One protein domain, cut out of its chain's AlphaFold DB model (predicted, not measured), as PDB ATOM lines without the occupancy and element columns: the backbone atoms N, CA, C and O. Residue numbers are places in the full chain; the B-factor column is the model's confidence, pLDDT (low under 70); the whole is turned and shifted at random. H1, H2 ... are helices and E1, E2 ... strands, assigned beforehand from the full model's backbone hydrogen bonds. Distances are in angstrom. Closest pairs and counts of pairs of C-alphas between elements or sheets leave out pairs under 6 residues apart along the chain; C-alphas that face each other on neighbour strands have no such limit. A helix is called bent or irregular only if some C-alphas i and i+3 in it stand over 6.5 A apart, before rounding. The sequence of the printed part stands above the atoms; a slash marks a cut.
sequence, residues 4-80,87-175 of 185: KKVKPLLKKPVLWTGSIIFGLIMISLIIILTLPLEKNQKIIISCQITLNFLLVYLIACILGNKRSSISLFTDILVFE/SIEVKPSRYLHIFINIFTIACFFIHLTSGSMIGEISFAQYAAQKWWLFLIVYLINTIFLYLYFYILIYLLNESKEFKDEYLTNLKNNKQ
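Overview. This is residues 4 to 80 and 87 to 175 of the 185 residues of an uncharacterized protein of Spiroplasma culicicola AES-1 (UniProt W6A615). Four long helices, H1, H2, H4 and H5, lie side by side in an up-and-down bundle, each running against the one before it in the chain. At one end of this bundle the two-stranded antiparallel sheet E1 E2 and the last helix, H6, lengthen the rod, while short H3 leads from H2 into E1. The 166 printed residues are mostly helix, in the order H1 H2 H3 E1 E2 H4 H5 H6. The whole is loose, with a radius of gyration of the C-alphas of 19.7 A and spans of 67 by 27 by 20 A.

Arrangement. Start with H1, residues 4 to 34, and H2, residues 39 to 65: this helical hairpin touches at a shallow tilt of 9 degrees, closest at the C-alphas of Leu 10 and Gly 64, 5.8 A. H3, residues 67 to 73, and H2 only just touch, only at the corner, with 3 pairs of C-alphas within 8 A, closest at Leu 63 and Ser 69, 5.4 A. Next look at E1, residues 74 to 80, and E2, residues 87 to 92, antiparallel at 154 degrees; N 75 and O 91 are 2.8 A apart and N 87 and O 79 are 2.8 A apart, within hydrogen-bond range. H4, residues 94 to 118, and H5, residues 123 to 158, form a second helical hairpin at a shallow tilt of 31 degrees, closest at the C-alphas of Ser 116 and Phe 123, 5.2 A. H5 touches H1 with residues 148 to 156 alone, closest at the C-alphas of Pro 13 and Leu 152, 6.2 A. H1 and H4 are apart. The closest C-alphas of E2 and H5, Val 90 and Asn 157, are 5.9 A apart. H6, residues 160 to 175, and H1 touch only at their ends, closest at the C-alphas of Val 6 and Phe 162, 6.3 A. Every O i to N i+4 pair is within hydrogen-bond range in H2, H3, H4 and H6; H1 has 22 of 27 and H5 29 of 32.

Along the chain. Find C-alpha 4 at (-4.069, -15.936, 34.645); from there H1 runs 46.2 A, irregular but only just, with C-alphas 5 and 8 6.8 A apart. H2 runs 39.1 A, H3 10.2 A, E1 19.5 A, E2 17.0 A and H4 36.6 A. H5 begins at C-alpha 123, (13.718, -42.148, -0.154), and runs 47.5 A; it is irregular, with C-alphas 129 and 132 8.0 A apart and a kink of 71 degrees near residue 130. H6 runs 22.7 A to C-alpha 175 at (-27.745, -16.447, 35.123).

Size, cuts and confidence. The two C-alphas farthest apart, Glu 38 and Gln 175, are 68.8 A apart. Residues 81 to 86 are not printed, and C-alphas 80 and 87 are 6.3 A apart across the cut. Of the links printed whole, none is long. Look for pLDDT under 70 at residues 4 to 7, 9 and 80.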
ATOM      1  N   LYS A   4      -5.246 -16.349  33.869       60.66
ATOM      2  CA  LYS A   4      -4.069 -15.936  34.645       60.66
ATOM      3  C   LYS A   4      -3.881 -16.755  35.924       60.66
ATOM      4  O   LYS A   4      -2.727 -16.997  36.273       60.66
ATOM      5  N   LYS A   5      -4.959 -17.222  36.568       60.31
ATOM      6  CA  LYS A   5      -4.882 -18.036  37.798       60.31
ATOM      7  C   LYS A   5      -4.490 -19.491  37.533       60.31
ATOM      8  O   LYS A   5      -3.777 -20.089  38.323       60.31
ATOM      9  N   VAL A   6      -4.850 -20.024  36.366       64.00
ATOM     10  CA  VAL A   6      -4.551 -21.412  35.955       64.00
ATOM     11  C   VAL A   6      -3.171 -21.536  35.289       64.00
ATOM     12  O   VAL A   6      -2.543 -22.595  35.291       64.00
ATOM     13  N   LYS A   7      -2.628 -20.429  34.771       67.19
ATOM     14  CA  LYS A   7      -1.317 -20.357  34.103       67.19
ATOM     15  C   LYS A   7      -0.126 -20.917  34.911       67.19
ATOM     16  O   LYS A   7       0.733 -21.544  34.291       67.19
ATOM     17  N   PRO A   8      -0.010 -20.732  36.242       71.81
ATOM     18  CA  PRO A   8       1.087 -21.299  37.029       71.81
ATOM     19  C   PRO A   8       1.069 -22.832  37.063       71.81
ATOM     20  O   PRO A   8       2.129 -23.453  36.997       71.81
ATOM     21  N   LEU A   9      -0.120 -23.443  37.109       69.75
ATOM     22  CA  LEU A   9      -0.289 -24.901  37.087       69.75
ATOM     23  C   LEU A   9       0.159 -25.482  35.746       69.75
ATOM     24  O   LEU A   9       0.866 -26.483  35.711       69.75
ATOM     25  N   LEU A  10      -0.161 -24.789  34.654       71.88
ATOM     26  CA  LEU A  10       0.178 -25.192  33.288       71.88
ATOM     27  C   LEU A  10       1.670 -25.040  32.951       71.88
ATOM     28  O   LEU A  10       2.178 -25.721  32.062       71.88
ATOM     29  N   LYS A  11       2.406 -24.190  33.680       76.25
ATOM     30  CA  LYS A  11       3.862 -24.035  33.511       76.25
ATOM     31  C   LYS A  11       4.667 -25.213  34.064       76.25
ATOM     32  O   LYS A  11       5.749 -25.483  33.549       76.25
ATOM     33  N   LYS A  12       4.169 -25.911  35.095       80.75
ATOM     34  CA  LYS A  12       4.890 -27.036  35.721       80.75
ATOM     35  C   LYS A  12       5.100 -28.209  34.747       80.75
ATOM     36  O   LYS A  12       6.257 -28.593  34.581       80.75
ATOM     37  N   PRO A  13       4.070 -28.709  34.024       81.31
ATOM     38  CA  PRO A  13       4.255 -29.724  32.989       81.31
ATOM     39  C   PRO A  13       5.267 -29.307  31.929       81.31
ATOM     40  O   PRO A  13       6.111 -30.107  31.545       81.31
ATOM     41  N   VAL A  14       5.224 -28.049  31.480       82.75
ATOM     42  CA  VAL A  14       6.147 -27.532  30.457       82.75
ATOM     43  C   VAL A  14       7.596 -27.584  30.949       82.75
ATOM     44  O   VAL A  14       8.458 -28.092  30.242       82.75
ATOM     45  N   LEU A  15       7.874 -27.140  32.175       83.81
ATOM     46  CA  LEU A  15       9.231 -27.191  32.731       83.81
ATOM     47  C   LEU A  15       9.737 -28.629  32.902       83.81
ATOM     48  O   LEU A  15      10.843 -28.941  32.470       83.81
ATOM     49  N   TRP A  16       8.924 -29.513  33.490       85.75
ATOM     50  CA  TRP A  16       9.307 -30.912  33.708       85.75
ATOM     51  C   TRP A  16       9.569 -31.641  32.392       85.75
ATOM     52  O   TRP A  16      10.558 -32.359  32.253       85.75
ATOM     53  N   THR A  17       8.715 -31.410  31.399       85.44
ATOM     54  CA  THR A  17       8.889 -32.007  30.076       85.44
ATOM     55  C   THR A  17      10.073 -31.428  29.309       85.44
ATOM     56  O   THR A  17      10.725 -32.171  28.581       85.44
ATOM     57  N   GLY A  18      10.438 -30.163  29.541       87.12
ATOM     58  CA  GLY A  18      11.680 -29.581  29.030       87.12
ATOM     59  C   GLY A  18      12.928 -30.294  29.550       87.12
ATOM     60  O   GLY A  18      13.816 -30.627  28.765       87.12
ATOM     61  N   SER A  19      12.976 -30.608  30.849       90.75
ATOM     62  CA  SER A  19      14.072 -31.392  31.434       90.75
ATOM     63  C   SER A  19      14.147 -32.808  30.855       90.75
ATOM     64  O   SER A  19      15.237 -33.274  30.525       90.75
ATOM     65  N   ILE A  20      13.000 -33.474  30.676       91.62
ATOM     66  CA  ILE A  20      12.933 -34.811  30.061       91.62
ATOM     67  C   ILE A  20      13.464 -34.769  28.622       91.62
ATOM     68  O   ILE A  20      14.283 -35.604  28.251       91.62
ATOM     69  N   ILE A  21      13.054 -33.775  27.827       92.62
ATOM     70  CA  ILE A  21      13.506 -33.605  26.440       92.62
ATOM     71  C   ILE A  21      15.015 -33.388  26.362       92.62
ATOM     72  O   ILE A  21      15.682 -34.045  25.566       92.62
ATOM     73  N   PHE A  22      15.576 -32.523  27.209       93.00
ATOM     74  CA  PHE A  22      17.025 -32.330  27.255       93.00
ATOM     75  C   PHE A  22      17.767 -33.618  27.628       93.00
ATOM     76  O   PHE A  22      18.778 -33.944  27.006       93.00
ATOM     77  N   GLY A  23      17.242 -34.386  28.586       95.38
ATOM     78  CA  GLY A  23      17.777 -35.704  28.929       95.38
ATOM     79  C   GLY A  23      17.742 -36.680  27.749       95.38
ATOM     80  O   GLY A  23      18.747 -37.326  27.454       95.38
ATOM     81  N   LEU A  24      16.621 -36.744  27.022       93.75
ATOM     82  CA  LEU A  24      16.466 -37.590  25.834       93.75
ATOM     83  C   LEU A  24      17.427 -37.195  24.710       93.75
ATOM     84  O   LEU A  24      18.006 -38.081  24.078       93.75
ATOM     85  N   ILE A  25      17.642 -35.895  24.485       95.31
ATOM     86  CA  ILE A  25      18.637 -35.398  23.525       95.31
ATOM     87  C   ILE A  25      20.029 -35.891  23.924       95.31
ATOM     88  O   ILE A  25      20.710 -36.506  23.108       95.31
ATOM     89  N   MET A  26      20.435 -35.690  25.181       96.25
ATOM     90  CA  MET A  26      21.755 -36.109  25.666       96.25
ATOM     91  C   MET A  26      21.978 -37.616  25.507       96.25
ATOM     92  O   MET A  26      22.990 -38.033  24.945       96.25
ATOM     93  N   ILE A  27      21.014 -38.434  25.941       95.12
ATOM     94  CA  ILE A  27      21.080 -39.895  25.808       95.12
ATOM     95  C   ILE A  27      21.170 -40.294  24.331       95.12
ATOM     96  O   ILE A  27      22.018 -41.106  23.959       95.12
ATOM     97  N   SER A  28      20.344 -39.693  23.472       93.62
ATOM     98  CA  SER A  28      20.332 -40.002  22.040       93.62
ATOM     99  C   SER A  28      21.659 -39.654  21.370       93.62
ATOM    100  O   SER A  28      22.175 -40.457  20.598       93.62
ATOM    101  N   LEU A  29      22.248 -38.500  21.692       94.38
ATOM    102  CA  LEU A  29      23.546 -38.092  21.152       94.38
ATOM    103  C   LEU A  29      24.662 -39.060  21.567       94.38
ATOM    104  O   LEU A  29      25.462 -39.454  20.722       94.38
ATOM    105  N   ILE A  30      24.686 -39.506  22.827       95.12
ATOM    106  CA  ILE A  30      25.654 -40.511  23.302       95.12
ATOM    107  C   ILE A  30      25.514 -41.818  22.507       95.12
ATOM    108  O   ILE A  30      26.510 -42.376  22.038       95.12
ATOM    109  N   ILE A  31      24.281 -42.289  22.298       93.25
ATOM    110  CA  ILE A  31      24.013 -43.500  21.511       93.25
ATOM    111  C   ILE A  31      24.485 -43.318  20.059       93.25
ATOM    112  O   ILE A  31      25.217 -44.153  19.536       93.25
ATOM    113  N   ILE A  32      24.143 -42.209  19.399       92.44
ATOM    114  CA  ILE A  32      24.544 -41.959  18.002       92.44
ATOM    115  C   ILE A  32      26.071 -41.893  17.859       92.44
ATOM    116  O   ILE A  32      26.633 -42.429  16.900       92.44
ATOM    117  N   LEU A  33      26.757 -41.254  18.810       91.75
ATOM    118  CA  LEU A  33      28.213 -41.118  18.791       91.75
ATOM    119  C   LEU A  33      28.930 -42.463  18.958       91.75
ATOM    120  O   LEU A  33      29.995 -42.649  18.362       91.75
ATOM    121  N   THR A  34      28.341 -43.401  19.701       93.38
ATOM    122  CA  THR A  34      28.908 -44.738  19.949       93.38
ATOM    123  C   THR A  34      28.612 -45.748  18.839       93.38
ATOM    124  O   THR A  34      29.375 -46.697  18.670       93.38
ATOM    125  N   LEU A  35      27.574 -45.535  18.024       88.88
ATOM    126  CA  LEU A  35      27.268 -46.423  16.900       88.88
ATOM    127  C   LEU A  35      28.397 -46.443  15.845       88.88
ATOM    128  O   LEU A  35      29.024 -45.409  15.584       88.88
ATOM    129  N   PRO A  36      28.647 -47.583  15.170       90.50
ATOM    130  CA  PRO A  36      29.661 -47.713  14.120       90.50
ATOM    131  C   PRO A  36      29.160 -47.138  12.782       90.50
ATOM    132  O   PRO A  36      29.039 -47.834  11.780       90.50
ATOM    133  N   LEU A  37      28.816 -45.850  12.782       86.94
ATOM    134  CA  LEU A  37      28.363 -45.101  11.610       86.94
ATOM    135  C   LEU A  37      29.461 -44.163  11.103       86.94
ATOM    136  O   LEU A  37      30.301 -43.687  11.872       86.94
ATOM    137  N   GLU A  38      29.412 -43.836   9.815       89.25
ATOM    138  CA  GLU A  38      30.269 -42.804   9.234       89.25
ATOM    139  C   GLU A  38      30.025 -41.437   9.888       89.25
ATOM    140  O   GLU A  38      28.903 -41.111  10.289       89.25
ATOM    141  N   LYS A  39      31.072 -40.603   9.960       89.25
ATOM    142  CA  LYS A  39      31.009 -39.277  10.603       89.25
ATOM    143  C   LYS A  39      29.867 -38.418  10.054       89.25
ATOM    144  O   LYS A  39      29.111 -37.851  10.838       89.25
ATOM    145  N   ASN A  40      29.699 -38.383   8.732       87.94
ATOM    146  CA  ASN A  40      28.634 -37.611   8.092       87.94
ATOM    147  C   ASN A  40      27.246 -38.104   8.522       87.94
ATOM    148  O   ASN A  40      26.401 -37.300   8.909       87.94
ATOM    149  N   GLN A  41      27.028 -39.421   8.563       87.62
ATOM    150  CA  GLN A  41      25.753 -39.987   9.013       87.62
ATOM    151  C   GLN A  41      25.472 -39.681  10.487       87.62
ATOM    152  O   GLN A  41      24.333 -39.366  10.836       87.62
ATOM    153  N   LYS A  42      26.493 -39.727  11.354       91.62
ATOM    154  CA  LYS A  42      26.346 -39.358  12.772       91.62
ATOM    155  C   LYS A  42      25.869 -37.922  12.932       91.62
ATOM    156  O   LYS A  42      24.962 -37.680  13.725       91.62
ATOM    157  N   ILE A  43      26.449 -36.992  12.174       91.25
ATOM    158  CA  ILE A  43      26.074 -35.573  12.211       91.25
ATOM    159  C   ILE A  43      24.623 -35.401  11.755       91.25
ATOM    160  O   ILE A  43      23.830 -34.807  12.481       91.25
ATOM    161  N   ILE A  44      24.255 -35.977  10.606       90.31
ATOM    162  CA  ILE A  44      22.899 -35.863  10.047       90.31
ATOM    163  C   ILE A  44      21.858 -36.377  11.047       90.31
ATOM    164  O   ILE A  44      20.925 -35.654  11.397       90.31
ATOM    165  N   ILE A  45      22.049 -37.593  11.566       90.56
ATOM    166  CA  ILE A  45      21.100 -38.216  12.496       90.56
ATOM    167  C   ILE A  45      21.032 -37.426  13.813       90.56
ATOM    168  O   ILE A  45      19.941 -37.196  14.331       90.56
ATOM    169  N   SER A  46      22.168 -36.946  14.330       93.31
ATOM    170  CA  SER A  46      22.206 -36.118  15.547       93.31
ATOM    171  C   SER A  46      21.405 -34.828  15.387       93.31
ATOM    172  O   SER A  46      20.606 -34.486  16.263       93.31
ATOM    173  N   CYS A  47      21.568 -34.134  14.258       91.88
ATOM    174  CA  CYS A  47      20.820 -32.919  13.948       91.88
ATOM    175  C   CYS A  47      19.318 -33.197  13.833       91.88
ATOM    176  O   CYS A  47      18.519 -32.480  14.435       91.88
ATOM    177  N   GLN A  48      18.928 -34.256  13.117       91.94
ATOM    178  CA  GLN A  48      17.520 -34.617  12.944       91.94
ATOM    179  C   GLN A  48      16.844 -34.982  14.269       91.94
ATOM    180  O   GLN A  48      15.771 -34.459  14.566       91.94
ATOM    181  N   ILE A  49      17.471 -35.833  15.088       92.88
ATOM    182  CA  ILE A  49      16.910 -36.227  16.388       92.88
ATOM    183  C   ILE A  49      16.822 -35.025  17.336       92.88
ATOM    184  O   ILE A  49      15.803 -34.836  17.999       92.88
ATOM    185  N   THR A  50      17.854 -34.181  17.381       94.44
ATOM    186  CA  THR A  50      17.843 -32.989  18.242       94.44
ATOM    187  C   THR A  50      16.725 -32.034  17.833       94.44
ATOM    188  O   THR A  50      15.933 -31.610  18.676       94.44
ATOM    189  N   LEU A  51      16.613 -31.736  16.533       92.81
ATOM    190  CA  LEU A  51      15.568 -30.861  16.010       92.81
ATOM    191  C   LEU A  51      14.173 -31.417  16.306       92.81
ATOM    192  O   LEU A  51      13.269 -30.659  16.652       92.81
ATOM    193  N   ASN A  52      14.005 -32.736  16.226       93.75
ATOM    194  CA  ASN A  52      12.747 -33.383  16.545       93.75
ATOM    195  C   ASN A  52      12.302 -33.159  17.982       93.75
ATOM    196  O   ASN A  52      11.188 -32.695  18.212       93.75
ATOM    197  N   PHE A  53      13.170 -33.472  18.942       94.12
ATOM    198  CA  PHE A  53      12.825 -33.333  20.348       94.12
ATOM    199  C   PHE A  53      12.580 -31.868  20.717       94.12
ATOM    200  O   PHE A  53      11.640 -31.570  21.455       94.12
ATOM    201  N   LEU A  54      13.342 -30.937  20.135       93.31
ATOM    202  CA  LEU A  54      13.077 -29.505  20.280       93.31
ATOM    203  C   LEU A  54      11.710 -29.103  19.706       93.31
ATOM    204  O   LEU A  54      10.998 -28.319  20.330       93.31
ATOM    205  N   LEU A  55      11.313 -29.650  18.555       91.88
ATOM    206  CA  LEU A  55      10.016 -29.366  17.936       91.88
ATOM    207  C   LEU A  55       8.863 -29.933  18.770       91.88
ATOM    208  O   LEU A  55       7.891 -29.228  19.033       91.88
ATOM    209  N   VAL A  56       8.987 -31.171  19.250       92.31
ATOM    210  CA  VAL A  56       8.009 -31.805  20.149       92.31
ATOM    211  C   VAL A  56       7.846 -30.981  21.431       92.31
ATOM    212  O   VAL A  56       6.723 -30.706  21.856       92.31
ATOM    213  N   TYR A  57       8.954 -30.508  22.008       91.50
ATOM    214  CA  TYR A  57       8.932 -29.613  23.164       91.50
ATOM    215  C   TYR A  57       8.272 -28.262  22.864       91.50
ATOM    216  O   TYR A  57       7.465 -27.776  23.659       91.50
ATOM    217  N   LEU A  58       8.571 -27.657  21.712       90.38
ATOM    218  CA  LEU A  58       7.956 -26.399  21.291       90.38
ATOM    219  C   LEU A  58       6.437 -26.550  21.141       90.38
ATOM    220  O   LEU A  58       5.684 -25.682  21.584       90.38
ATOM    221  N   ILE A  59       5.978 -27.665  20.575       89.50
ATOM    222  CA  ILE A  59       4.552 -27.981  20.474       89.50
ATOM    223  C   ILE A  59       3.936 -28.113  21.868       89.50
ATOM    224  O   ILE A  59       2.940 -27.444  22.141       89.50
ATOM    225  N   ALA A  60       4.554 -28.858  22.788       88.19
ATOM    226  CA  ALA A  60       4.088 -28.938  24.175       88.19
ATOM    227  C   ALA A  60       4.005 -27.546  24.842       88.19
ATOM    228  O   ALA A  60       3.007 -27.216  25.485       88.19
ATOM    229  N   CYS A  61       4.994 -26.673  24.620       86.12
ATOM    230  CA  CYS A  61       4.970 -25.288  25.099       86.12
ATOM    231  C   CYS A  61       3.786 -24.482  24.541       86.12
ATOM    232  O   CYS A  61       3.149 -23.724  25.277       86.12
ATOM    233  N   ILE A  62       3.499 -24.604  23.243       85.38
ATOM    234  CA  ILE A  62       2.402 -23.874  22.592       85.38
ATOM    235  C   ILE A  62       1.052 -24.357  23.128       85.38
ATOM    236  O   ILE A  62       0.188 -23.533  23.440       85.38
ATOM    237  N   LEU A  63       0.886 -25.674  23.272       82.69
ATOM    238  CA  LEU A  63      -0.359 -26.283  23.730       82.69
ATOM    239  C   LEU A  63      -0.651 -25.958  25.200       82.69
ATOM    240  O   LEU A  63      -1.782 -25.604  25.527       82.69
ATOM    241  N   GLY A  64       0.367 -25.969  26.064       74.25
ATOM    242  CA  GLY A  64       0.216 -25.626  27.483       74.25
ATOM    243  C   GLY A  64      -0.063 -24.147  27.762       74.25
ATOM    244  O   GLY A  64      -0.579 -23.804  28.822       74.25
ATOM    245  N   ASN A  65       0.254 -23.249  26.824       72.94
ATOM    246  CA  ASN A  65       0.085 -21.807  27.017       72.94
ATOM    247  C   ASN A  65      -1.253 -21.253  26.503       72.94
ATOM    248  O   ASN A  65      -1.590 -20.109  26.826       72.94
ATOM    249  N   LYS A  66      -2.019 -22.016  25.710       75.56
ATOM    250  CA  LYS A  66      -3.266 -21.543  25.092       75.56
ATOM    251  C   LYS A  66      -4.496 -22.212  25.705       75.56
ATOM    252  O   LYS A  66      -4.650 -23.427  25.669       75.56
ATOM    253  N   ARG A  67      -5.442 -21.391  26.178       70.56
ATOM    254  CA  ARG A  67      -6.739 -21.850  26.710       70.56
ATOM    255  C   ARG A  67      -7.535 -22.680  25.699       70.56
ATOM    256  O   ARG A  67      -8.137 -23.676  26.078       70.56
ATOM    257  N   SER A  68      -7.529 -22.270  24.430       76.50
ATOM    258  CA  SER A  68      -8.221 -22.985  23.352       76.50
ATOM    259  C   SER A  68      -7.659 -24.388  23.139       76.50
ATOM    260  O   SER A  68      -8.425 -25.321  22.942       76.50
ATOM    261  N   SER A  69      -6.338 -24.550  23.239       77.31
ATOM    262  CA  SER A  69      -5.684 -25.853  23.135       77.31
ATOM    263  C   SER A  69      -6.100 -26.778  24.274       77.31
ATOM    264  O   SER A  69      -6.505 -27.903  24.016       77.31
ATOM    265  N   ILE A  70      -6.085 -26.294  25.518       78.19
ATOM    266  CA  ILE A  70      -6.516 -27.092  26.677       78.19
ATOM    267  C   ILE A  70      -7.976 -27.519  26.509       78.19
ATOM    268  O   ILE A  70      -8.274 -28.701  26.601       78.19
ATOM    269  N   SER A  71      -8.861 -26.592  26.136       79.81
ATOM    270  CA  SER A  71     -10.279 -26.899  25.912       79.81
ATOM    271  C   SER A  71     -10.536 -27.897  24.778       79.81
ATOM    272  O   SER A  71     -11.587 -28.523  24.776       79.81
ATOM    273  N   LEU A  72      -9.635 -28.008  23.799       84.50
ATOM    274  CA  LEU A  72      -9.767 -28.946  22.683       84.50
ATOM    275  C   LEU A  72      -9.261 -30.348  23.048       84.50
ATOM    276  O   LEU A  72      -9.742 -31.341  22.508       84.50
ATOM    277  N   PHE A  73      -8.286 -30.434  23.954       88.44
ATOM    278  CA  PHE A  73      -7.648 -31.693  24.341       88.44
ATOM    279  C   PHE A  73      -8.168 -32.287  25.650       88.44
ATOM    280  O   PHE A  73      -7.850 -33.438  25.958       88.44
ATOM    281  N   THR A  74      -8.987 -31.546  26.394       86.56
ATOM    282  CA  THR A  74      -9.611 -32.014  27.632       86.56
ATOM    283  C   THR A  74     -11.121 -31.823  27.599       86.56
ATOM    284  O   THR A  74     -11.587 -30.722  27.310       86.56
ATOM    285  N   ASP A  75     -11.863 -32.857  27.980       85.56
ATOM    286  CA  ASP A  75     -13.298 -32.793  28.240       85.56
ATOM    287  C   ASP A  75     -13.515 -32.483  29.730       85.56
ATOM    288  O   ASP A  75     -12.927 -33.133  30.597       85.56
ATOM    289  N   ILE A  76     -14.337 -31.478  30.043       83.31
ATOM    290  CA  ILE A  76     -14.664 -31.095  31.423       83.31
ATOM    291  C   ILE A  76     -16.082 -31.578  31.719       83.31
ATOM    292  O   ILE A  76     -17.041 -31.092  31.124       83.31
ATOM    293  N   LEU A  77     -16.201 -32.549  32.619       82.94
ATOM    294  CA  LEU A  77     -17.465 -33.125  33.063       82.94
ATOM    295  C   LEU A  77     -17.872 -32.497  34.394       82.94
ATOM    296  O   LEU A  77     -17.044 -32.336  35.292       82.94
ATOM    297  N   VAL A  78     -19.154 -32.155  34.511       78.19
ATOM    298  CA  VAL A  78     -19.762 -31.654  35.746       78.19
ATOM    299  C   VAL A  78     -20.723 -32.723  36.242       78.19
ATOM    300  O   VAL A  78     -21.643 -33.100  35.517       78.19
ATOM    301  N   PHE A  79     -20.496 -33.215  37.454       76.88
ATOM    302  CA  PHE A  79     -21.390 -34.147  38.133       76.88
ATOM    303  C   PHE A  79     -22.098 -33.416  39.260       76.88
ATOM    304  O   PHE A  79     -21.471 -32.639  39.976       76.88
ATOM    305  N   GLU A  80     -23.383 -33.675  39.431       69.94
ATOM    306  CA  GLU A  80     -24.151 -33.189  40.570       69.94
ATOM    307  C   GLU A  80     -24.402 -34.381  41.495       69.94
ATOM    308  O   GLU A  80     -24.977 -35.383  41.071       69.94
ATOM    309  N   SER A  87     -19.446 -31.257  41.292       76.00
ATOM    310  CA  SER A  87     -18.041 -31.658  41.211       76.00
ATOM    311  C   SER A  87     -17.567 -31.646  39.759       76.00
ATOM    312  O   SER A  87     -18.334 -31.901  38.830       76.00
ATOM    313  N   ILE A  88     -16.293 -31.306  39.552       81.31
ATOM    314  CA  ILE A  88     -15.683 -31.232  38.222       81.31
ATOM    315  C   ILE A  88     -14.638 -32.325  38.072       81.31
ATOM    316  O   ILE A  88     -13.741 -32.458  38.912       81.31
ATOM    317  N   GLU A  89     -14.712 -33.027  36.948       86.19
ATOM    318  CA  GLU A  89     -13.707 -33.977  36.492       86.19
ATOM    319  C   GLU A  89     -13.222 -33.587  35.090       86.19
ATOM    320  O   GLU A  89     -14.009 -33.297  34.193       86.19
ATOM    321  N   VAL A  90     -11.910 -33.587  34.890       86.19
ATOM    322  CA  VAL A  90     -11.252 -33.324  33.611       86.19
ATOM    323  C   VAL A  90     -10.758 -34.650  33.041       86.19
ATOM    324  O   VAL A  90     -10.015 -35.377  33.701       86.19
ATOM    325  N   LYS A  91     -11.151 -34.967  31.806       89.19
ATOM    326  CA  LYS A  91     -10.774 -36.192  31.084       89.19
ATOM    327  C   LYS A  91     -10.063 -35.868  29.772       89.19
ATOM    328  O   LYS A  91     -10.258 -34.784  29.224       89.19
ATOM    329  N   PRO A  92      -9.229 -36.779  29.245       89.31
ATOM    330  CA  PRO A  92      -8.664 -36.609  27.914       89.31
ATOM    331  C   PRO A  92      -9.770 -36.660  26.858       89.31
ATOM    332  O   PRO A  92     -10.586 -37.582  26.850       89.31
ATOM    333  N   SER A  93      -9.771 -35.691  25.944       91.75
ATOM    334  CA  SER A  93     -10.685 -35.702  24.804       91.75
ATOM    335  C   SER A  93     -10.236 -36.716  23.751       91.75
ATOM    336  O   SER A  93      -9.043 -36.961  23.576       91.75
ATOM    337  N   ARG A  94     -11.157 -37.261  22.948       90.56
ATOM    338  CA  ARG A  94     -10.800 -38.146  21.816       90.56
ATOM    339  C   ARG A  94      -9.870 -37.464  20.808       90.56
ATOM    340  O   ARG A  94      -9.007 -38.118  20.219       90.56
ATOM    341  N   TYR A  95     -10.000 -36.144  20.654       91.31
ATOM    342  CA  TYR A  95      -9.139 -35.338  19.786       91.31
ATOM    343  C   TYR A  95      -7.670 -35.355  20.211       91.31
ATOM    344  O   TYR A  95      -6.798 -35.210  19.357       91.31
ATOM    345  N   LEU A  96      -7.382 -35.602  21.494       92.88
ATOM    346  CA  LEU A  96      -6.021 -35.779  21.992       92.88
ATOM    347  C   LEU A  96      -5.322 -36.944  21.291       92.88
ATOM    348  O   LEU A  96      -4.222 -36.793  20.763       92.88
ATOM    349  N   HIS A  97      -5.984 -38.100  21.259       92.44
ATOM    350  CA  HIS A  97      -5.435 -39.313  20.663       92.44
ATOM    351  C   HIS A  97      -5.207 -39.143  19.162       92.44
ATOM    352  O   HIS A  97      -4.165 -39.543  18.641       92.44
ATOM    353  N   ILE A  98      -6.165 -38.517  18.474       94.06
ATOM    354  CA  ILE A  98      -6.073 -38.232  17.038       94.06
ATOM    355  C   ILE A  98      -4.887 -37.303  16.766       94.06
ATOM    356  O   ILE A  98      -4.058 -37.599  15.907       94.06
ATOM    357  N   PHE A  99      -4.766 -36.217  17.532       93.75
ATOM    358  CA  PHE A  99      -3.678 -35.256  17.384       93.75
ATOM    359  C   PHE A  99      -2.307 -35.898  17.585       93.75
ATOM    360  O   PHE A  99      -1.447 -35.738  16.723       93.75
ATOM    361  N   ILE A 100      -2.113 -36.647  18.679       94.38
ATOM    362  CA  ILE A 100      -0.823 -37.284  18.976       94.38
ATOM    363  C   ILE A 100      -0.415 -38.203  17.825       94.38
ATOM    364  O   ILE A 100       0.700 -38.076  17.333       94.38
ATOM    365  N   ASN A 101      -1.316 -39.069  17.351       93.94
ATOM    366  CA  ASN A 101      -1.004 -40.004  16.271       93.94
ATOM    367  C   ASN A 101      -0.684 -39.294  14.951       93.94
ATOM    368  O   ASN A 101       0.324 -39.605  14.322       93.94
ATOM    369  N   ILE A 102      -1.509 -38.330  14.529       95.06
ATOM    370  CA  ILE A 102      -1.268 -37.592  13.280       95.06
ATOM    371  C   ILE A 102       0.066 -36.848  13.356       95.06
ATOM    372  O   ILE A 102       0.864 -36.902  12.421       95.06
ATOM    373  N   PHE A 103       0.324 -36.179  14.478       94.25
ATOM    374  CA  PHE A 103       1.540 -35.409  14.679       94.25
ATOM    375  C   PHE A 103       2.791 -36.296  14.663       94.25
ATOM    376  O   PHE A 103       3.745 -35.995  13.947       94.25
ATOM    377  N   THR A 104       2.795 -37.416  15.393       94.56
ATOM    378  CA  THR A 104       3.972 -38.293  15.452       94.56
ATOM    379  C   THR A 104       4.214 -39.028  14.135       94.56
ATOM    380  O   THR A 104       5.372 -39.153  13.730       94.56
ATOM    381  N   ILE A 105       3.159 -39.431  13.416       94.88
ATOM    382  CA  ILE A 105       3.269 -39.985  12.056       94.88
ATOM    383  C   ILE A 105       3.861 -38.943  11.096       94.88
ATOM    384  O   ILE A 105       4.790 -39.251  10.349       94.88
ATOM    385  N   ALA A 106       3.379 -37.698  11.135       94.25
ATOM    386  CA  ALA A 106       3.917 -36.630  10.297       94.25
ATOM    387  C   ALA A 106       5.407 -36.384  10.587       94.25
ATOM    388  O   ALA A 106       6.213 -36.333   9.657       94.25
ATOM    389  N   CYS A 107       5.804 -36.309  11.863       93.19
ATOM    390  CA  CYS A 107       7.210 -36.184  12.252       93.19
ATOM    391  C   CYS A 107       8.071 -37.343  11.729       93.19
ATOM    392  O   CYS A 107       9.172 -37.105  11.231       93.19
ATOM    393  N   PHE A 108       7.572 -38.580  11.808       93.62
ATOM    394  CA  PHE A 108       8.269 -39.763  11.300       93.62
ATOM    395  C   PHE A 108       8.582 -39.644   9.801       93.62
ATOM    396  O   PHE A 108       9.729 -39.828   9.387       93.62
ATOM    397  N   PHE A 109       7.593 -39.268   8.985       93.38
ATOM    398  CA  PHE A 109       7.805 -39.093   7.547       93.38
ATOM    399  C   PHE A 109       8.688 -37.886   7.220       93.38
ATOM    400  O   PHE A 109       9.548 -37.990   6.349       93.38
ATOM    401  N   ILE A 110       8.546 -36.767   7.939       92.19
ATOM    402  CA  ILE A 110       9.416 -35.593   7.764       92.19
ATOM    403  C   ILE A 110      10.884 -35.966   8.003       92.19
ATOM    404  O   ILE A 110      11.762 -35.525   7.262       92.19
ATOM    405  N   HIS A 111      11.174 -36.802   8.998       90.38
ATOM    406  CA  HIS A 111      12.537 -37.269   9.248       90.38
ATOM    407  C   HIS A 111      13.091 -38.144   8.136       90.38
ATOM    408  O   HIS A 111      14.213 -37.922   7.680       90.38
ATOM    409  N   LEU A 112      12.307 -39.124   7.688       91.25
ATOM    410  CA  LEU A 112      12.723 -40.000   6.599       91.25
ATOM    411  C   LEU A 112      12.992 -39.205   5.320       91.25
ATOM    412  O   LEU A 112      14.039 -39.375   4.698       91.25
ATOM    413  N   THR A 113      12.089 -38.289   4.971       92.56
ATOM    414  CA  THR A 113      12.226 -37.445   3.780       92.56
ATOM    415  C   THR A 113      13.401 -36.479   3.903       92.56
ATOM    416  O   THR A 113      14.223 -36.406   2.994       92.56
ATOM    417  N   SER A 114      13.541 -35.778   5.032       91.00
ATOM    418  CA  SER A 114      14.665 -34.850   5.229       91.00
ATOM    419  C   SER A 114      16.015 -35.566   5.227       91.00
ATOM    420  O   SER A 114      16.979 -35.040   4.686       91.00
ATOM    421  N   GLY A 115      16.092 -36.785   5.762       88.31
ATOM    422  CA  GLY A 115      17.336 -37.551   5.803       88.31
ATOM    423  C   GLY A 115      17.754 -38.052   4.424       88.31
ATOM    424  O   GLY A 115      18.929 -37.977   4.076       88.31
ATOM    425  N   SER A 116      16.778 -38.478   3.617       90.31
ATOM    426  CA  SER A 116      16.970 -38.800   2.199       90.31
ATOM    427  C   SER A 116      17.477 -37.593   1.407       90.31
ATOM    428  O   SER A 116      18.430 -37.736   0.645       90.31
ATOM    429  N   MET A 117      16.905 -36.406   1.631       90.44
ATOM    430  CA  MET A 117      17.338 -35.173   0.963       90.44
ATOM    431  C   MET A 117      18.753 -34.749   1.366       90.44
ATOM    432  O   MET A 117      19.557 -34.436   0.498       90.44
ATOM    433  N   ILE A 118      19.077 -34.765   2.663       88.88
ATOM    434  CA  ILE A 118      20.408 -34.368   3.158       88.88
ATOM    435  C   ILE A 118      21.483 -35.371   2.721       88.88
ATOM    436  O   ILE A 118      22.620 -34.988   2.462       88.88
ATOM    437  N   GLY A 119      21.138 -36.659   2.668       84.44
ATOM    438  CA  GLY A 119      22.045 -37.714   2.230       84.44
ATOM    439  C   GLY A 119      22.162 -37.863   0.715       84.44
ATOM    440  O   GLY A 119      22.922 -38.722   0.287       84.44
ATOM    441  N   GLU A 120      21.401 -37.092  -0.073       88.25
ATOM    442  CA  GLU A 120      21.335 -37.181  -1.542       88.25
ATOM    443  C   GLU A 120      21.075 -38.607  -2.072       88.25
ATOM    444  O   GLU A 120      21.527 -38.992  -3.149       88.25
ATOM    445  N   ILE A 121      20.311 -39.409  -1.324       91.00
ATOM    446  CA  ILE A 121      19.913 -40.762  -1.732       91.00
ATOM    447  C   ILE A 121      18.400 -40.872  -1.860       91.00
ATOM    448  O   ILE A 121      17.649 -40.112  -1.246       91.00
ATOM    449  N   SER A 122      17.928 -41.851  -2.634       93.12
ATOM    450  CA  SER A 122      16.489 -42.062  -2.808       93.12
ATOM    451  C   SER A 122      15.789 -42.367  -1.477       93.12
ATOM    452  O   SER A 122      16.340 -43.039  -0.600       93.12
ATOM    453  N   PHE A 123      14.535 -41.920  -1.350       91.75
ATOM    454  CA  PHE A 123      13.718 -42.148  -0.154       91.75
ATOM    455  C   PHE A 123      13.666 -43.630   0.233       91.75
ATOM    456  O   PHE A 123      13.851 -43.970   1.398       91.75
ATOM    457  N   ALA A 124      13.472 -44.518  -0.749       92.88
ATOM    458  CA  ALA A 124      13.389 -45.958  -0.521       92.88
ATOM    459  C   ALA A 124      14.694 -46.536   0.053       92.88
ATOM    460  O   ALA A 124      14.650 -47.334   0.990       92.88
ATOM    461  N   GLN A 125      15.851 -46.104  -0.459       92.00
ATOM    462  CA  GLN A 125      17.154 -46.541   0.048       92.00
ATOM    463  C   GLN A 125      17.400 -46.039   1.474       92.00
ATOM    464  O   GLN A 125      17.815 -46.818   2.333       92.00
ATOM    465  N   TYR A 126      17.106 -44.764   1.748       90.00
ATOM    466  CA  TYR A 126      17.263 -44.197   3.087       90.00
ATOM    467  C   TYR A 126      16.334 -44.875   4.099       90.00
ATOM    468  O   TYR A 126      16.768 -45.285   5.181       90.00
ATOM    469  N   ALA A 127      15.066 -45.059   3.721       90.25
ATOM    470  CA  ALA A 127      14.072 -45.725   4.543       90.25
ATOM    471  C   ALA A 127      14.499 -47.154   4.876       90.25
ATOM    472  O   ALA A 127      14.541 -47.488   6.054       90.25
ATOM    473  N   ALA A 128      14.914 -47.961   3.893       91.31
ATOM    474  CA  ALA A 128      15.334 -49.345   4.121       91.31
ATOM    475  C   ALA A 128      16.442 -49.478   5.183       91.31
ATOM    476  O   ALA A 128      16.442 -50.427   5.964       91.31
ATOM    477  N   GLN A 129      17.356 -48.507   5.257       88.62
ATOM    478  CA  GLN A 129      18.483 -48.543   6.189       88.62
ATOM    479  C   GLN A 129      18.165 -47.964   7.574       88.62
ATOM    480  O   GLN A 129      18.735 -48.410   8.574       88.62
ATOM    481  N   LYS A 130      17.315 -46.929   7.648       88.88
ATOM    482  CA  LYS A 130      17.189 -46.073   8.844       88.88
ATOM    483  C   LYS A 130      15.779 -45.999   9.442       88.88
ATOM    484  O   LYS A 130      15.618 -45.373  10.487       88.88
ATOM    485  N   TRP A 131      14.767 -46.640   8.847       90.94
ATOM    486  CA  TRP A 131      13.373 -46.567   9.323       90.94
ATOM    487  C   TRP A 131      13.206 -46.934  10.804       90.94
ATOM    488  O   TRP A 131      12.460 -46.269  11.518       90.94
ATOM    489  N   TRP A 132      13.932 -47.949  11.279       89.75
ATOM    490  CA  TRP A 132      13.839 -48.442  12.655       89.75
ATOM    491  C   TRP A 132      14.255 -47.379  13.683       89.75
ATOM    492  O   TRP A 132      13.644 -47.273  14.743       89.75
ATOM    493  N   LEU A 133      15.245 -46.543  13.354       89.81
ATOM    494  CA  LEU A 133      15.714 -45.471  14.230       89.81
ATOM    495  C   LEU A 133      14.627 -44.406  14.397       89.81
ATOM    496  O   LEU A 133      14.334 -43.979  15.512       89.81
ATOM    497  N   PHE A 134      13.968 -44.026  13.303       90.12
ATOM    498  CA  PHE A 134      12.858 -43.076  13.364       90.12
ATOM    499  C   PHE A 134      11.598 -43.686  13.972       90.12
ATOM    500  O   PHE A 134      10.825 -42.954  14.583       90.12
ATOM    501  N   LEU A 135      11.412 -45.007  13.882       93.38
ATOM    502  CA  LEU A 135      10.325 -45.697  14.569       93.38
ATOM    503  C   LEU A 135      10.503 -45.626  16.092       93.38
ATOM    504  O   LEU A 135       9.543 -45.356  16.809       93.38
ATOM    505  N   ILE A 136      11.730 -45.797  16.595       92.69
ATOM    506  CA  ILE A 136      12.029 -45.614  18.024       92.69
ATOM    507  C   ILE A 136      11.714 -44.177  18.453       92.69
ATOM    508  O   ILE A 136      11.025 -43.969  19.450       92.69
ATOM    509  N   VAL A 137      12.151 -43.178  17.678       92.81
ATOM    510  CA  VAL A 137      11.849 -41.762  17.957       92.81
ATOM    511  C   VAL A 137      10.336 -41.498  17.932       92.81
ATOM    512  O   VAL A 137       9.817 -40.810  18.808       92.81
ATOM    513  N   TYR A 138       9.606 -42.094  16.987       94.19
ATOM    514  CA  TYR A 138       8.143 -42.045  16.927       94.19
ATOM    515  C   TYR A 138       7.493 -42.584  18.213       94.19
ATOM    516  O   TYR A 138       6.601 -41.933  18.766       94.19
ATOM    517  N   LEU A 139       7.955 -43.732  18.720       95.56
ATOM    518  CA  LEU A 139       7.445 -44.323  19.961       95.56
ATOM    519  C   LEU A 139       7.741 -43.428  21.168       95.56
ATOM    520  O   LEU A 139       6.838 -43.156  21.959       95.56
ATOM    521  N   ILE A 140       8.972 -42.915  21.276       94.44
ATOM    522  CA  ILE A 140       9.374 -41.996  22.351       94.44
ATOM    523  C   ILE A 140       8.492 -40.745  22.339       94.44
ATOM    524  O   ILE A 140       7.946 -40.379  23.377       94.44
ATOM    525  N   ASN A 141       8.291 -40.122  21.176       94.25
ATOM    526  CA  ASN A 141       7.449 -38.931  21.050       94.25
ATOM    527  C   ASN A 141       5.994 -39.203  21.419       94.25
ATOM    528  O   ASN A 141       5.355 -38.375  22.068       94.25
ATOM    529  N   THR A 142       5.472 -40.362  21.021       95.00
ATOM    530  CA  THR A 142       4.101 -40.768  21.337       95.00
ATOM    531  C   THR A 142       3.924 -40.912  22.847       95.00
ATOM    532  O   THR A 142       3.027 -40.292  23.419       95.00
ATOM    533  N   ILE A 143       4.815 -41.658  23.510       94.69
ATOM    534  CA  ILE A 143       4.803 -41.836  24.971       94.69
ATOM    535  C   ILE A 143       4.960 -40.487  25.676       94.69
ATOM    536  O   ILE A 143       4.207 -40.179  26.598       94.69
ATOM    537  N   PHE A 144       5.905 -39.667  25.221       93.31
ATOM    538  CA  PHE A 144       6.180 -38.355  25.790       93.31
ATOM    539  C   PHE A 144       4.960 -37.430  25.733       93.31
ATOM    540  O   PHE A 144       4.601 -36.829  26.744       93.31
ATOM    541  N   LEU A 145       4.299 -37.329  24.574       93.00
ATOM    542  CA  LEU A 145       3.115 -36.484  24.423       93.00
ATOM    543  C   LEU A 145       1.965 -36.985  25.295       93.00
ATOM    544  O   LEU A 145       1.337 -36.178  25.977       93.00
ATOM    545  N   TYR A 146       1.720 -38.297  25.349       93.19
ATOM    546  CA  TYR A 146       0.723 -38.839  26.269       93.19
ATOM    547  C   TYR A 146       1.037 -38.466  27.716       93.19
ATOM    548  O   TYR A 146       0.179 -37.910  28.399       93.19
ATOM    549  N   LEU A 147       2.269 -38.700  28.167       91.94
ATOM    550  CA  LEU A 147       2.692 -38.375  29.525       91.94
ATOM    551  C   LEU A 147       2.502 -36.881  29.834       91.94
ATOM    552  O   LEU A 147       1.956 -36.540  30.881       91.94
ATOM    553  N   TYR A 148       2.871 -35.998  28.902       91.12
ATOM    554  CA  TYR A 148       2.649 -34.556  29.024       91.12
ATOM    555  C   TYR A 148       1.172 -34.219  29.280       91.12
ATOM    556  O   TYR A 148       0.852 -33.517  30.242       91.12
ATOM    557  N   PHE A 149       0.266 -34.737  28.449       90.75
ATOM    558  CA  PHE A 149      -1.158 -34.430  28.561       90.75
ATOM    559  C   PHE A 149      -1.809 -35.063  29.792       90.75
ATOM    560  O   PHE A 149      -2.618 -34.410  30.445       90.75
ATOM    561  N   TYR A 150      -1.432 -36.289  30.158       90.75
ATOM    562  CA  TYR A 150      -1.951 -36.932  31.366       90.75
ATOM    563  C   TYR A 150      -1.489 -36.225  32.644       90.75
ATOM    564  O   TYR A 150      -2.300 -36.033  33.548       90.75
ATOM    565  N   ILE A 151      -0.237 -35.758  32.708       89.81
ATOM    566  CA  ILE A 151       0.232 -34.925  33.827       89.81
ATOM    567  C   ILE A 151      -0.554 -33.612  33.877       89.81
ATOM    568  O   ILE A 151      -0.954 -33.173  34.954       89.81
ATOM    569  N   LEU A 152      -0.803 -32.984  32.723       88.50
ATOM    570  CA  LEU A 152      -1.597 -31.759  32.651       88.50
ATOM    571  C   LEU A 152      -3.025 -31.980  33.172       88.50
ATOM    572  O   LEU A 152      -3.491 -31.202  34.000       88.50
ATOM    573  N   ILE A 153      -3.692 -33.054  32.743       89.25
ATOM    574  CA  ILE A 153      -5.041 -33.420  33.199       89.25
ATOM    575  C   ILE A 153      -5.051 -33.705  34.702       89.25
ATOM    576  O   ILE A 153      -5.913 -33.197  35.415       89.25
ATOM    577  N   TYR A 154      -4.067 -34.458  35.198       89.12
ATOM    578  CA  TYR A 154      -3.915 -34.740  36.624       89.12
ATOM    579  C   TYR A 154      -3.809 -33.450  37.451       89.12
ATOM    580  O   TYR A 154      -4.548 -33.269  38.416       89.12
ATOM    581  N   LEU A 155      -2.963 -32.502  37.038       87.50
ATOM    582  CA  LEU A 155      -2.814 -31.226  37.746       87.50
ATOM    583  C   LEU A 155      -4.081 -30.361  37.708       87.50
ATOM    584  O   LEU A 155      -4.341 -29.634  38.667       87.50
ATOM    585  N   LEU A 156      -4.858 -30.418  36.623       85.75
ATOM    586  CA  LEU A 156      -6.150 -29.730  36.546       85.75
ATOM    587  C   LEU A 156      -7.188 -30.376  37.474       85.75
ATOM    588  O   LEU A 156      -7.936 -29.657  38.134       85.75
ATOM    589  N   ASN A 157      -7.197 -31.706  37.579       85.38
ATOM    590  CA  ASN A 157      -8.081 -32.435  38.489       85.38
ATOM    591  C   ASN A 157      -7.765 -32.193  39.968       85.38
ATOM    592  O   ASN A 157      -8.686 -32.131  40.778       85.38
ATOM    593  N   GLU A 158      -6.499 -32.003  40.326       86.88
ATOM    594  CA  GLU A 158      -6.100 -31.710  41.710       86.88
ATOM    595  C   GLU A 158      -6.251 -30.225  42.088       86.88
ATOM    596  O   GLU A 158      -6.204 -29.849  43.261       86.88
ATOM    597  N   SER A 159      -6.454 -29.340  41.109       84.81
ATOM    598  CA  SER A 159      -6.557 -27.905  41.366       84.81
ATOM    599  C   SER A 159      -7.959 -27.500  41.824       84.81
ATOM    600  O   SER A 159      -8.872 -27.333  41.015       84.81
ATOM    601  N   LYS A 160      -8.116 -27.250  43.131       81.38
ATOM    602  CA  LYS A 160      -9.340 -26.640  43.689       81.38
ATOM    603  C   LYS A 160      -9.635 -25.276  43.062       81.38
ATOM    604  O   LYS A 160     -10.756 -25.035  42.637       81.38
ATOM    605  N   GLU A 161      -8.608 -24.438  42.904       81.31
ATOM    606  CA  GLU A 161      -8.741 -23.112  42.284       81.31
ATOM    607  C   GLU A 161      -9.329 -23.183  40.869       81.31
ATOM    608  O   GLU A 161     -10.218 -22.405  40.532       81.31
ATOM    609  N   PHE A 162      -8.869 -24.135  40.048       80.25
ATOM    610  CA  PHE A 162      -9.420 -24.354  38.712       80.25
ATOM    611  C   PHE A 162     -10.897 -24.758  38.767       80.25
ATOM    612  O   PHE A 162     -11.712 -24.208  38.021       80.25
ATOM    613  N   LYS A 163     -11.247 -25.698  39.655       80.31
ATOM    614  CA  LYS A 163     -12.618 -26.207  39.797       80.31
ATOM    615  C   LYS A 163     -13.582 -25.112  40.257       80.31
ATOM    616  O   LYS A 163     -14.592 -24.872  39.595       80.31
ATOM    617  N   ASP A 164     -13.238 -24.390  41.318       80.88
ATOM    618  CA  ASP A 164     -14.078 -23.329  41.885       80.88
ATOM    619  C   ASP A 164     -14.323 -22.205  40.871       80.88
ATOM    620  O   ASP A 164     -15.441 -21.696  40.719       80.88
ATOM    621  N   GLU A 165     -13.290 -21.837  40.113       79.88
ATOM    622  CA  GLU A 165     -13.408 -20.811  39.088       79.88
ATOM    623  C   GLU A 165     -14.267 -21.272  37.905       79.88
ATOM    624  O   GLU A 165     -15.057 -20.491  37.358       79.88
ATOM    625  N   TYR A 166     -14.144 -22.534  37.494       78.06
ATOM    626  CA  TYR A 166     -14.962 -23.090  36.423       78.06
ATOM    627  C   TYR A 166     -16.444 -23.135  36.820       78.06
ATOM    628  O   TYR A 166     -17.269 -22.624  36.061       78.06
ATOM    629  N   LEU A 167     -16.779 -23.612  38.029       79.56
ATOM    630  CA  LEU A 167     -18.152 -23.589  38.560       79.56
ATOM    631  C   LEU A 167     -18.716 -22.168  38.632       79.56
ATOM    632  O   LEU A 167     -19.841 -21.919  38.200       79.56
ATOM    633  N   THR A 168     -17.919 -21.212  39.116       81.19
ATOM    634  CA  THR A 168     -18.330 -19.802  39.202       81.19
ATOM    635  C   THR A 168     -18.666 -19.233  37.820       81.19
ATOM    636  O   THR A 168     -19.687 -18.571  37.644       81.19
ATOM    637  N   ASN A 169     -17.847 -19.524  36.803       78.56
ATOM    638  CA  ASN A 169     -18.139 -19.100  35.430       78.56
ATOM    639  C   ASN A 169     -19.400 -19.765  34.866       78.56
ATOM    640  O   ASN A 169     -20.146 -19.125  34.128       78.56
ATOM    641  N   LEU A 170     -19.636 -21.032  35.200       78.25
ATOM    642  CA  LEU A 170     -20.808 -21.780  34.754       78.25
ATOM    643  C   LEU A 170     -22.097 -21.187  35.340       78.25
ATOM    644  O   LEU A 170     -23.040 -20.925  34.594       78.25
ATOM    645  N   LYS A 171     -22.100 -20.882  36.644       78.25
ATOM    646  CA  LYS A 171     -23.215 -20.215  37.336       78.25
ATOM    647  C   LYS A 171     -23.498 -18.826  36.762       78.25
ATOM    648  O   LYS A 171     -24.642 -18.530  36.425       78.25
ATOM    649  N   ASN A 172     -22.459 -18.014  36.556       79.12
ATOM    650  CA  ASN A 172     -22.606 -16.674  35.978       79.12
ATOM    651  C   ASN A 172     -23.153 -16.716  34.540       79.12
ATOM    652  O   ASN A 172     -23.984 -15.889  34.163       79.12
ATOM    653  N   ASN A 173     -22.724 -17.692  33.732       77.81
ATOM    654  CA  ASN A 173     -23.234 -17.860  32.371       77.81
ATOM    655  C   ASN A 173     -24.703 -18.299  32.354       77.81
ATOM    656  O   ASN A 173     -25.472 -17.732  31.581       77.81
ATOM    657  N   LYS A 174     -25.108 -19.244  33.218       75.25
ATOM    658  CA  LYS A 174     -26.517 -19.654  33.363       75.25
ATOM    659  C   LYS A 174     -27.410 -18.458  33.728       75.25
ATOM    660  O   LYS A 174     -28.369 -18.186  33.016       75.25
ATOM    661  N   GLN A 175     -27.018 -17.664  34.728       71.56
ATOM    662  CA  GLN A 175     -27.745 -16.447  35.123       71.56
ATOM    663  C   GLN A 175     -27.835 -15.404  34.000       71.56
ATOM    664  O   GLN A 175     -28.846 -14.726  33.851       71.56
TER     665      GLN A 175